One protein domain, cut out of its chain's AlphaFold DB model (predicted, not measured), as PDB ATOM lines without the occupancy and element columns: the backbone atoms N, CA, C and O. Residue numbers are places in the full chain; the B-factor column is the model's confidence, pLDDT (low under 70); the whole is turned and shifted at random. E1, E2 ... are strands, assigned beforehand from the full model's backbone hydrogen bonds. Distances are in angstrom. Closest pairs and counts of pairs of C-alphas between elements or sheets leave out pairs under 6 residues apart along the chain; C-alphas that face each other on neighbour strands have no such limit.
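What this domain is: This is residues 10 to 89 of the 89 residues of an uncharacterized protein of Caulobacter vibrioides (UniProt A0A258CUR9). With little regular structure, the model is a thin arch: a three-stranded sheet, E1, E4 and E5, bends over toward the small hairpin of E2 and E3, and in the long unnamed stretch 10 to 35 residues 25 to 30 stick out. The 80 printed residues have five named strands, E1 to E5 along the chain, holding 31 residues, and no named helix: all strand. Both sheets, E1 - E4 - E5 and E2 - E3, are antiparallel. The whole is extended, radius of gyration of the C-alphas 18.5 A, spans 57 by 37 by 21 A.

Where its parts are: E1, residues 36 to 43, begins at C-alpha 36 (-50.590, 18.338, -5.666) and measures 21.2 A. E2 is 52 to 55, E3 64 to 67, 10.1 A each. E4, 69 to 77, measures 21.4 A; E5, 83 to 88, 13.4 A, ends at C-alpha 88 (-57.471, 16.117, 9.189).

How they stand to each other: Inner strand E4 bends by 66 degrees at residue 72. Antiparallel to E1 at 161 degrees, it has N 38 and O 75 2.9 A apart. E4 and E5 form a hairpin; N 87 and O 74 are 2.8 A apart. In hairpin E2 and E3, N 53 and O 66 are 2.9 A apart. E3 runs on into E4 at 92 degrees.

The domain as a whole: The farthest C-alphas, of Ala 26 and Ala 59, are 57.6 A apart. The printed part has no cut. Residues 10 to 15 and 26 to 32 are under pLDDT 70.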
ATOM      1  N   PRO A  10     -63.191   8.524  14.382       51.53
ATOM      2  CA  PRO A  10     -63.043   9.062  13.024       51.53
ATOM      3  C   PRO A  10     -61.639   9.594  12.701       51.53
ATOM      4  O   PRO A  10     -61.259   9.588  11.536       51.53
ATOM      5  N   ALA A  11     -60.871  10.025  13.709       50.75
ATOM      6  CA  ALA A  11     -59.504  10.536  13.547       50.75
ATOM      7  C   ALA A  11     -58.467   9.403  13.404       50.75
ATOM      8  O   ALA A  11     -57.327   9.609  13.004       50.75
ATOM      9  N   ARG A  12     -58.854   8.151  13.686       58.97
ATOM     10  CA  ARG A  12     -57.974   6.989  13.515       58.97
ATOM     11  C   ARG A  12     -58.070   6.468  12.091       58.97
ATOM     12  O   ARG A  12     -58.920   5.640  11.772       58.97
ATOM     13  N   ARG A  13     -57.163   6.932  11.234       66.69
ATOM     14  CA  ARG A  13     -57.074   6.464   9.845       66.69
ATOM     15  C   ARG A  13     -56.603   5.007   9.722       66.69
ATOM     16  O   ARG A  13     -56.940   4.348   8.736       66.69
ATOM     17  N   GLY A  14     -55.904   4.493  10.741       68.81
ATOM     18  CA  GLY A  14     -55.328   3.143  10.732       68.81
ATOM     19  C   GLY A  14     -54.449   2.942   9.495       68.81
ATOM     20  O   GLY A  14     -53.729   3.856   9.109       68.81
ATOM     21  N   ASP A  15     -54.593   1.794   8.832       69.69
ATOM     22  CA  ASP A  15     -53.829   1.442   7.623       69.69
ATOM     23  C   ASP A  15     -54.511   1.854   6.302       69.69
ATOM     24  O   ASP A  15     -54.121   1.407   5.221       69.69
ATOM     25  N   ARG A  16     -55.572   2.673   6.337       81.19
ATOM     26  CA  ARG A  16     -56.269   3.061   5.098       81.19
ATOM     27  C   ARG A  16     -55.414   4.058   4.299       81.19
ATOM     28  O   ARG A  16     -54.888   4.988   4.903       81.19
ATOM     29  N   PRO A  17     -55.319   3.953   2.959       85.62
ATOM     30  CA  PRO A  17     -54.613   4.922   2.105       85.62
ATOM     31  C   PRO A  17     -55.419   6.211   1.860       85.62
ATOM     32  O   PRO A  17     -56.637   6.242   2.062       85.62
ATOM     33  N   TYR A  18     -54.748   7.324   1.533       87.94
ATOM     34  CA  TYR A  18     -55.404   8.573   1.098       87.94
ATOM     35  C   TYR A  18     -55.911   8.388  -0.325       87.94
ATOM     36  O   TYR A  18     -55.124   8.110  -1.224       87.94
ATOM     37  N   GLU A  19     -57.226   8.480  -0.512       90.06
ATOM     38  CA  GLU A  19     -57.876   8.110  -1.766       90.06
ATOM     39  C   GLU A  19     -58.930   9.145  -2.148       90.06
ATOM     40  O   GLU A  19     -59.834   9.446  -1.369       90.06
ATOM     41  N   PHE A  20     -58.825   9.658  -3.369       88.19
ATOM     42  CA  PHE A  20     -59.799  10.553  -3.972       88.19
ATOM     43  C   PHE A  20     -60.113  10.070  -5.386       88.19
ATOM     44  O   PHE A  20     -59.204   9.843  -6.184       88.19
ATOM     45  N   VAL A  21     -61.400   9.925  -5.696       88.62
ATOM     46  CA  VAL A  21     -61.873   9.493  -7.014       88.62
ATOM     47  C   VAL A  21     -62.591  10.656  -7.675       88.62
ATOM     48  O   VAL A  21     -63.666  11.066  -7.235       88.62
ATOM     49  N   LEU A  22     -62.020  11.160  -8.767       82.06
ATOM     50  CA  LEU A  22     -62.658  12.165  -9.605       82.06
ATOM     51  C   LEU A  22     -63.246  11.508 -10.852       82.06
ATOM     52  O   LEU A  22     -62.557  10.794 -11.580       82.06
ATOM     53  N   LYS A  23     -64.516  11.790 -11.140       81.62
ATOM     54  CA  LYS A  23     -65.108  11.435 -12.432       81.62
ATOM     55  C   LYS A  23     -64.618  12.417 -13.492       81.62
ATOM     56  O   LYS A  23     -64.803  13.622 -13.334       81.62
ATOM     57  N   SER A  24     -64.036  11.904 -14.575       72.25
ATOM     58  CA  SER A  24     -63.691  12.738 -15.730       72.25
ATOM     59  C   SER A  24     -64.967  13.341 -16.329       72.25
ATOM     60  O   SER A  24     -65.947  12.606 -16.505       72.25
ATOM     61  N   PRO A  25     -64.990  14.644 -16.657       70.06
ATOM     62  CA  PRO A  25     -66.090  15.210 -17.424       70.06
ATOM     63  C   PRO A  25     -66.171  14.544 -18.807       70.06
ATOM     64  O   PRO A  25     -65.170  14.070 -19.344       70.06
ATOM     65  N   ALA A  26     -67.381  14.493 -19.373       63.44
ATOM     66  CA  ALA A  26     -67.652  13.871 -20.673       63.44
ATOM     67  C   ALA A  26     -67.204  14.728 -21.877       63.44
ATOM     68  O   ALA A  26     -67.171  14.234 -22.999       63.44
ATOM     69  N   SER A  27     -66.893  16.010 -21.660       59.28
ATOM     70  CA  SER A  27     -66.466  16.958 -22.697       59.28
ATOM     71  C   SER A  27     -64.943  17.069 -22.790       59.28
ATOM     72  O   SER A  27     -64.264  16.946 -21.776       59.28
ATOM     73  N   GLU A  28     -64.441  17.410 -23.983       53.28
ATOM     74  CA  GLU A  28     -63.038  17.418 -24.461       53.28
ATOM     75  C   GLU A  28     -61.978  18.159 -23.608       53.28
ATOM     76  O   GLU A  28     -60.791  18.118 -23.923       53.28
ATOM     77  N   GLY A  29     -62.360  18.802 -22.505       56.88
ATOM     78  CA  GLY A  29     -61.437  19.358 -21.514       56.88
ATOM     79  C   GLY A  29     -61.004  18.281 -20.527       56.88
ATOM     80  O   GLY A  29     -61.594  18.192 -19.455       56.88
ATOM     81  N   GLY A  30     -60.033  17.460 -20.946       56.75
ATOM     82  CA  GLY A  30     -59.549  16.232 -20.304       56.75
ATOM     83  C   GLY A  30     -59.481  16.206 -18.770       56.75
ATOM     84  O   GLY A  30     -59.423  17.232 -18.095       56.75
ATOM     85  N   ALA A  31     -59.474  14.984 -18.223       63.19
ATOM     86  CA  ALA A  31     -59.288  14.717 -16.797       63.19
ATOM     87  C   ALA A  31     -58.123  15.534 -16.207       63.19
ATOM     88  O   ALA A  31     -57.164  15.826 -16.921       63.19
ATOM     89  N   LEU A  32     -58.200  15.873 -14.907       65.75
ATOM     90  CA  LEU A  32     -57.083  16.496 -14.184       65.75
ATOM     91  C   LEU A  32     -55.772  15.792 -14.561       65.75
ATOM     92  O   LEU A  32     -55.626  14.590 -14.342       65.75
ATOM     93  N   THR A  33     -54.848  16.547 -15.147       71.38
ATOM     94  CA  THR A  33     -53.551  16.049 -15.624       71.38
ATOM     95  C   THR A  33     -52.562  15.823 -14.491       71.38
ATOM     96  O   THR A  33     -51.589  15.090 -14.651       71.38
ATOM     97  N   GLY A  34     -52.846  16.412 -13.332       81.44
ATOM     98  CA  GLY A  34     -52.052  16.300 -12.129       81.44
ATOM     99  C   GLY A  34     -52.841  16.726 -10.897       81.44
ATOM    100  O   GLY A  34     -53.898  17.359 -10.971       81.44
ATOM    101  N   PHE A  35     -52.298  16.356  -9.748       88.75
ATOM    102  CA  PHE A  35     -52.714  16.840  -8.443       88.75
ATOM    103  C   PHE A  35     -51.463  17.153  -7.625       88.75
ATOM    104  O   PHE A  35     -50.393  16.588  -7.856       88.75
ATOM    105  N   MET A  36     -51.607  18.050  -6.663       93.00
ATOM    106  CA  MET A  36     -50.590  18.338  -5.666       93.00
ATOM    107  C   MET A  36     -50.969  17.650  -4.361       93.00
ATOM    108  O   MET A  36     -52.097  17.777  -3.889       93.00
ATOM    109  N   LEU A  37     -50.021  16.909  -3.789       94.38
ATOM    110  CA  LEU A  37     -50.120  16.409  -2.423       94.38
ATOM    111  C   LEU A  37     -49.659  17.512  -1.471       94.38
ATOM    112  O   LEU A  37     -48.506  17.937  -1.524       94.38
ATOM    113  N   VAL A  38     -50.558  17.932  -0.590       94.94
ATOM    114  CA  VAL A  38     -50.281  18.892   0.475       94.94
ATOM    115  C   VAL A  38     -50.202  18.137   1.791       94.94
ATOM    116  O   VAL A  38     -51.124  17.408   2.158       94.94
ATOM    117  N   ILE A  39     -49.084  18.311   2.492       93.88
ATOM    118  CA  ILE A  39     -48.867  17.786   3.838       93.88
ATOM    119  C   ILE A  39     -48.525  18.976   4.718       93.88
ATOM    120  O   ILE A  39     -47.498  19.627   4.523       93.88
ATOM    121  N   GLU A  40     -49.388  19.247   5.684       94.56
ATOM    122  CA  GLU A  40     -49.207  20.311   6.659       94.56
ATOM    123  C   GLU A  40     -49.049  19.713   8.049       94.56
ATOM    124  O   GLU A  40     -49.652  18.696   8.404       94.56
ATOM    125  N   GLY A  41     -48.208  20.352   8.848       92.50
ATOM    126  CA  GLY A  41     -47.879  19.871  10.170       92.50
ATOM    127  C   GLY A  41     -46.851  20.750  10.854       92.50
ATOM    128  O   GLY A  41     -46.531  21.854  10.407       92.50
ATOM    129  N   ARG A  42     -46.308  20.231  11.950       94.50
ATOM    130  CA  ARG A  42     -45.328  20.914  12.791       94.50
ATOM    131  C   ARG A  42     -44.107  20.033  12.993       94.50
ATOM    132  O   ARG A  42     -44.223  18.817  13.125       94.50
ATOM    133  N   ILE A  43     -42.938  20.661  13.057       94.69
ATOM    134  CA  ILE A  43     -41.710  19.982  13.476       94.69
ATOM    135  C   ILE A  43     -41.828  19.661  14.969       94.69
ATOM    136  O   ILE A  43     -42.213  20.515  15.769       94.69
ATOM    137  N   THR A  44     -41.495  18.431  15.345       93.62
ATOM    138  CA  THR A  44     -41.576  17.926  16.719       93.62
ATOM    139  C   THR A  44     -40.300  17.193  17.118       93.62
ATOM    140  O   THR A  44     -39.569  16.694  16.268       93.62
ATOM    141  N   GLY A  45     -40.051  17.087  18.423       92.62
ATOM    142  CA  GLY A  45     -38.916  16.334  18.954       92.62
ATOM    143  C   GLY A  45     -39.046  14.819  18.759       92.62
ATOM    144  O   GLY A  45     -40.129  14.251  18.910       92.62
ATOM    145  N   PHE A  46     -37.922  14.167  18.473       92.44
ATOM    146  CA  PHE A  46     -37.705  12.742  18.689       92.44
ATOM    147  C   PHE A  46     -37.684  12.426  20.197       92.44
ATOM    148  O   PHE A  46     -37.737  13.317  21.046       92.44
ATOM    149  N   ALA A  47     -37.616  11.137  20.550       90.19
ATOM    150  CA  ALA A  47     -37.634  10.690  21.948       90.19
ATOM    151  C   ALA A  47     -36.442  11.202  22.781       90.19
ATOM    152  O   ALA A  47     -36.541  11.289  24.001       90.19
ATOM    153  N   ASP A  48     -35.337  11.562  22.129       93.00
ATOM    154  CA  ASP A  48     -34.151  12.172  22.739       93.00
ATOM    155  C   ASP A  48     -34.240  13.706  22.863       93.00
ATOM    156  O   ASP A  48     -33.305  14.348  23.336       93.00
ATOM    157  N   GLY A  49     -35.366  14.302  22.458       91.31
ATOM    158  CA  GLY A  49     -35.642  15.733  22.555       91.31
ATOM    159  C   GLY A  49     -35.108  16.575  21.394       91.31
ATOM    160  O   GLY A  49     -35.538  17.720  21.244       91.31
ATOM    161  N   ALA A  50     -34.232  16.040  20.539       94.69
ATOM    162  CA  ALA A  50     -33.812  16.735  19.325       94.69
ATOM    163  C   ALA A  50     -34.951  16.717  18.295       94.69
ATOM    164  O   ALA A  50     -35.675  15.738  18.191       94.69
ATOM    165  N   ALA A  51     -35.128  17.779  17.509       95.50
ATOM    166  CA  ALA A  51     -36.137  17.806  16.441       95.50
ATOM    167  C   ALA A  51     -35.586  17.373  15.072       95.50
ATOM    168  O   ALA A  51     -36.344  17.030  14.163       95.50
ATOM    169  N   ILE A  52     -34.260  17.422  14.914       96.94
ATOM    170  CA  ILE A  52     -33.559  17.181  13.655       96.94
ATOM    171  C   ILE A  52     -32.293  16.382  13.956       96.94
ATOM    172  O   ILE A  52     -31.480  16.809  14.775       96.94
ATOM    173  N   HIS A  53     -32.115  15.263  13.257       96.19
ATOM    174  CA  HIS A  53     -30.902  14.445  13.293       96.19
ATOM    175  C   HIS A  53     -30.223  14.494  11.939       96.19
ATOM    176  O   HIS A  53     -30.811  14.083  10.944       96.19
ATOM    177  N   CYS A  54     -28.993  14.993  11.887       96.44
ATOM    178  CA  CYS A  54     -28.223  15.090  10.652       96.44
ATOM    179  C   CYS A  54     -27.007  14.171  10.715       96.44
ATOM    180  O   CYS A  54     -26.313  14.122  11.728       96.44
ATOM    181  N   TRP A  55     -26.728  13.483   9.612       96.75
ATOM    182  CA  TRP A  55     -25.538  12.657   9.463       96.75
ATOM    183  C   TRP A  55     -24.843  12.947   8.134       96.75
ATOM    184  O   TRP A  55     -25.495  13.137   7.103       96.75
ATOM    185  N   SER A  56     -23.514  12.968   8.162       97.25
ATOM    186  CA  SER A  56     -22.657  12.966   6.982       97.25
ATOM    187  C   SER A  56     -21.474  12.031   7.214       97.25
ATOM    188  O   SER A  56     -21.041  11.822   8.347       97.25
ATOM    189  N   GLU A  57     -20.937  11.473   6.131       96.44
ATOM    190  CA  GLU A  57     -19.742  10.625   6.188       96.44
ATOM    191  C   GLU A  57     -18.489  11.426   6.586       96.44
ATOM    192  O   GLU A  57     -17.612  10.920   7.283       96.44
ATOM    193  N   SER A  58     -18.412  12.698   6.177       96.19
ATOM    194  CA  SER A  58     -17.354  13.636   6.569       96.19
ATOM    195  C   SER A  58     -17.850  15.088   6.563       96.19
ATOM    196  O   SER A  58     -18.979  15.367   6.148       96.19
ATOM    197  N   ALA A  59     -17.008  16.025   7.013       91.44
ATOM    198  CA  ALA A  59     -17.330  17.458   7.066       91.44
ATOM    199  C   ALA A  59     -17.508  18.109   5.680       91.44
ATOM    200  O   ALA A  59     -18.228  19.095   5.558       91.44
ATOM    201  N   GLU A  60     -16.892  17.539   4.642       95.75
ATOM    202  CA  GLU A  60     -16.981  18.044   3.264       95.75
ATOM    203  C   GLU A  60     -18.268  17.593   2.552       95.75
ATOM    204  O   GLU A  60     -18.639  18.133   1.510       95.75
ATOM    205  N   HIS A  61     -18.974  16.600   3.104       96.50
ATOM    206  CA  HIS A  61     -20.222  16.102   2.537       96.50
ATOM    207  C   HIS A  61     -21.422  16.841   3.124       96.50
ATOM    208  O   HIS A  61     -21.562  16.984   4.339       96.50
ATOM    209  N   ARG A  62     -22.352  17.249   2.253       95.56
ATOM    210  CA  ARG A  62     -23.644  17.789   2.686       95.56
ATOM    211  C   ARG A  62     -24.396  16.718   3.498       95.56
ATOM    212  O   ARG A  62     -24.599  15.620   2.976       95.56
ATOM    213  N   PRO A  63     -24.838  17.015   4.732       96.88
ATOM    214  CA  PRO A  63     -25.506  16.029   5.565       96.88
ATOM    215  C   PRO A  63     -26.905  15.695   5.052       96.88
ATOM    216  O   PRO A  63     -27.611  16.546   4.503       96.88
ATOM    217  N   THR A  64     -27.318  14.456   5.302       96.88
ATOM    218  CA  THR A  64     -28.717  14.038   5.211       96.88
ATOM    219  C   THR A  64     -29.350  14.220   6.582       96.88
ATOM    220  O   THR A  64     -28.821  13.728   7.578       96.88
ATOM    221  N   CYS A  65     -30.469  14.941   6.634       96.50
ATOM    222  CA  CYS A  65     -31.162  15.252   7.878       96.50
ATOM    223  C   CYS A  65     -32.537  14.592   7.917       96.50
ATOM    224  O   CYS A  65     -33.305  14.674   6.958       96.50
ATOM    225  N   LEU A  66     -32.846  13.979   9.054       95.94
ATOM    226  CA  LEU A  66     -34.153  13.453   9.397       95.94
ATOM    227  C   LEU A  66     -34.860  14.439  10.330       95.94
ATOM    228  O   LEU A  66     -34.282  14.883  11.321       95.94
ATOM    229  N   TYR A  67     -36.115  14.748  10.020       95.50
ATOM    230  CA  TYR A  67     -36.946  15.678  10.779       95.50
ATOM    231  C   TYR A  67     -38.048  14.905  11.493       95.50
ATOM    232  O   TYR A  67     -38.758  14.116  10.868       95.50
ATOM    233  N   GLY A  68     -38.208  15.144  12.792       93.94
ATOM    234  CA  GLY A  68     -39.388  14.699  13.519       93.94
ATOM    235  C   GLY A  68     -40.552  15.615  13.161       93.94
ATOM    236  O   GLY A  68     -40.430  16.836  13.270       93.94
ATOM    237  N   VAL A  69     -41.674  15.058  12.711       93.19
ATOM    238  CA  VAL A  69     -42.858  15.844  12.342       93.19
ATOM    239  C   VAL A  69     -44.131  15.213  12.888       93.19
ATOM    240  O   VAL A  69     -44.290  13.993  12.881       93.19
ATOM    241  N   SER A  70     -45.053  16.065  13.324       91.31
ATOM    242  CA  SER A  70     -46.457  15.721  13.528       91.31
ATOM    243  C   SER A  70     -47.241  16.280  12.355       91.31
ATOM    244  O   SER A  70     -47.220  17.490  12.127       91.31
ATOM    245  N   ILE A  71     -47.908  15.410  11.604       91.25
ATOM    246  CA  ILE A  71     -48.778  15.816  10.500       91.25
ATOM    247  C   ILE A  71     -50.124  16.214  11.102       91.25
ATOM    248  O   ILE A  71     -50.678  15.468  11.903       91.25
ATOM    249  N   ASP A  72     -50.628  17.382  10.722       90.56
ATOM    250  CA  ASP A  72     -51.923  17.899  11.169       90.56
ATOM    251  C   ASP A  72     -52.983  17.748  10.053       90.56
ATOM    252  O   ASP A  72     -54.164  17.530  10.333       90.56
ATOM    253  N   ARG A  73     -52.571  17.818   8.776       91.25
ATOM    254  CA  ARG A  73     -53.471  17.766   7.613       91.25
ATOM    255  C   ARG A  73     -52.797  17.152   6.387       91.25
ATOM    256  O   ARG A  73     -51.637  17.432   6.088       91.25
ATOM    257  N   VAL A  74     -53.561  16.350   5.647       93.75
ATOM    258  CA  VAL A  74     -53.215  15.882   4.296       93.75
ATOM    259  C   VAL A  74     -54.321  16.294   3.338       93.75
ATOM    260  O   VAL A  74     -55.498  16.087   3.629       93.75
ATOM    261  N   ALA A  75     -53.960  16.843   2.184       95.31
ATOM    262  CA  ALA A  75     -54.914  17.227   1.157       95.31
ATOM    263  C   ALA A  75     -54.397  16.926  -0.251       95.31
ATOM    264  O   ALA A  75     -53.194  16.838  -0.499       95.31
ATOM    265  N   PHE A  76     -55.339  16.785  -1.177       94.62
ATOM    266  CA  PHE A  76     -55.070  16.864  -2.603       94.62
ATOM    267  C   PHE A  76     -55.620  18.173  -3.146       94.62
ATOM    268  O   PHE A  76     -56.771  18.525  -2.886       94.62
ATOM    269  N   GLU A  77     -54.815  18.858  -3.944       94.12
ATOM    270  CA  GLU A  77     -55.187  20.070  -4.667       94.12
ATOM    271  C   GLU A  77     -54.993  19.857  -6.168       94.12
ATOM    272  O   GLU A  77     -54.220  18.998  -6.593       94.12
ATOM    273  N   ASN A  78     -55.697  20.619  -7.000       89.94
ATOM    274  CA  ASN A  78     -55.370  20.687  -8.422       89.94
ATOM    275  C   ASN A  78     -54.215  21.669  -8.674       89.94
ATOM    276  O   ASN A  78     -53.802  22.418  -7.796       89.94
ATOM    277  N   GLU A  79     -53.735  21.722  -9.915       88.12
ATOM    278  CA  GLU A  79     -52.635  22.604 -10.338       88.12
ATOM    279  C   GLU A  79     -52.917  24.112 -10.149       88.12
ATOM    280  O   GLU A  79     -52.011  24.933 -10.249       88.12
ATOM    281  N   ARG A  80     -54.173  24.493  -9.885       88.44
ATOM    282  CA  ARG A  80     -54.596  25.876  -9.618       88.44
ATOM    283  C   ARG A  80     -54.793  26.154  -8.121       88.44
ATOM    284  O   ARG A  80     -55.309  27.216  -7.783       88.44
ATOM    285  N   GLY A  81     -54.436  25.210  -7.247       89.94
ATOM    286  CA  GLY A  81     -54.607  25.311  -5.793       89.94
ATOM    287  C   GLY A  81     -56.046  25.109  -5.312       89.94
ATOM    288  O   GLY A  81     -56.369  25.437  -4.174       89.94
ATOM    289  N   ALA A  82     -56.952  24.607  -6.160       90.94
ATOM    290  CA  ALA A  82     -58.297  24.270  -5.704       90.94
ATOM    291  C   ALA A  82     -58.275  22.914  -4.990       90.94
ATOM    292  O   ALA A  82     -57.808  21.919  -5.551       90.94
ATOM    293  N   MET A  83     -58.823  22.875  -3.777       92.75
ATOM    294  CA  MET A  83     -58.869  21.669  -2.959       92.75
ATOM    295  C   MET A  83     -59.796  20.612  -3.567       92.75
ATOM    296  O   MET A  83     -60.953  20.881  -3.888       92.75
ATOM    297  N   LEU A  84     -59.266  19.402  -3.720       91.88
ATOM    298  CA  LEU A  84     -59.954  18.233  -4.261       91.88
ATOM    299  C   LEU A  84     -60.458  17.318  -3.142       91.88
ATOM    300  O   LEU A  84     -61.594  16.855  -3.184       91.88
ATOM    301  N   ALA A  85     -59.614  17.076  -2.138       92.50
ATOM    302  CA  ALA A  85     -59.938  16.281  -0.960       92.50
ATOM    303  C   ALA A  85     -59.048  16.669   0.221       92.50
ATOM    304  O   ALA A  85     -57.921  17.121   0.026       92.50
ATOM    305  N   GLU A  86     -59.539  16.448   1.436       93.94
ATOM    306  CA  GLU A  86     -58.850  16.792   2.676       93.94
ATOM    307  C   GLU A  86     -59.114  15.742   3.757       93.94
ATOM    308  O   GLU A  86     -60.226  15.224   3.891       93.94
ATOM    309  N   TRP A  87     -58.077  15.460   4.544       90.25
ATOM    310  CA  TRP A  87     -58.128  14.605   5.720       90.25
ATOM    311  C   TRP A  87     -57.383  15.277   6.884       90.25
ATOM    312  O   TRP A  87     -56.150  15.362   6.837       90.25
ATOM    313  N   PRO A  88     -58.099  15.733   7.928       82.44
ATOM    314  CA  PRO A  88     -57.471  16.117   9.189       82.44
ATOM    315  C   PRO A  88     -56.989  14.870   9.950       82.44
ATOM    316  O   PRO A  88     -57.588  13.795   9.814       82.44
ATOM    317  N   MET A  89     -55.906  15.020  10.718       73.06
ATOM    318  CA  MET A  89     -55.371  13.972  11.607       73.06
ATOM    319  C   MET A  89     -56.015  13.975  12.991       73.06
ATOM    320  O   MET A  89     -56.524  15.034  13.421       73.06
TER     321      MET A  89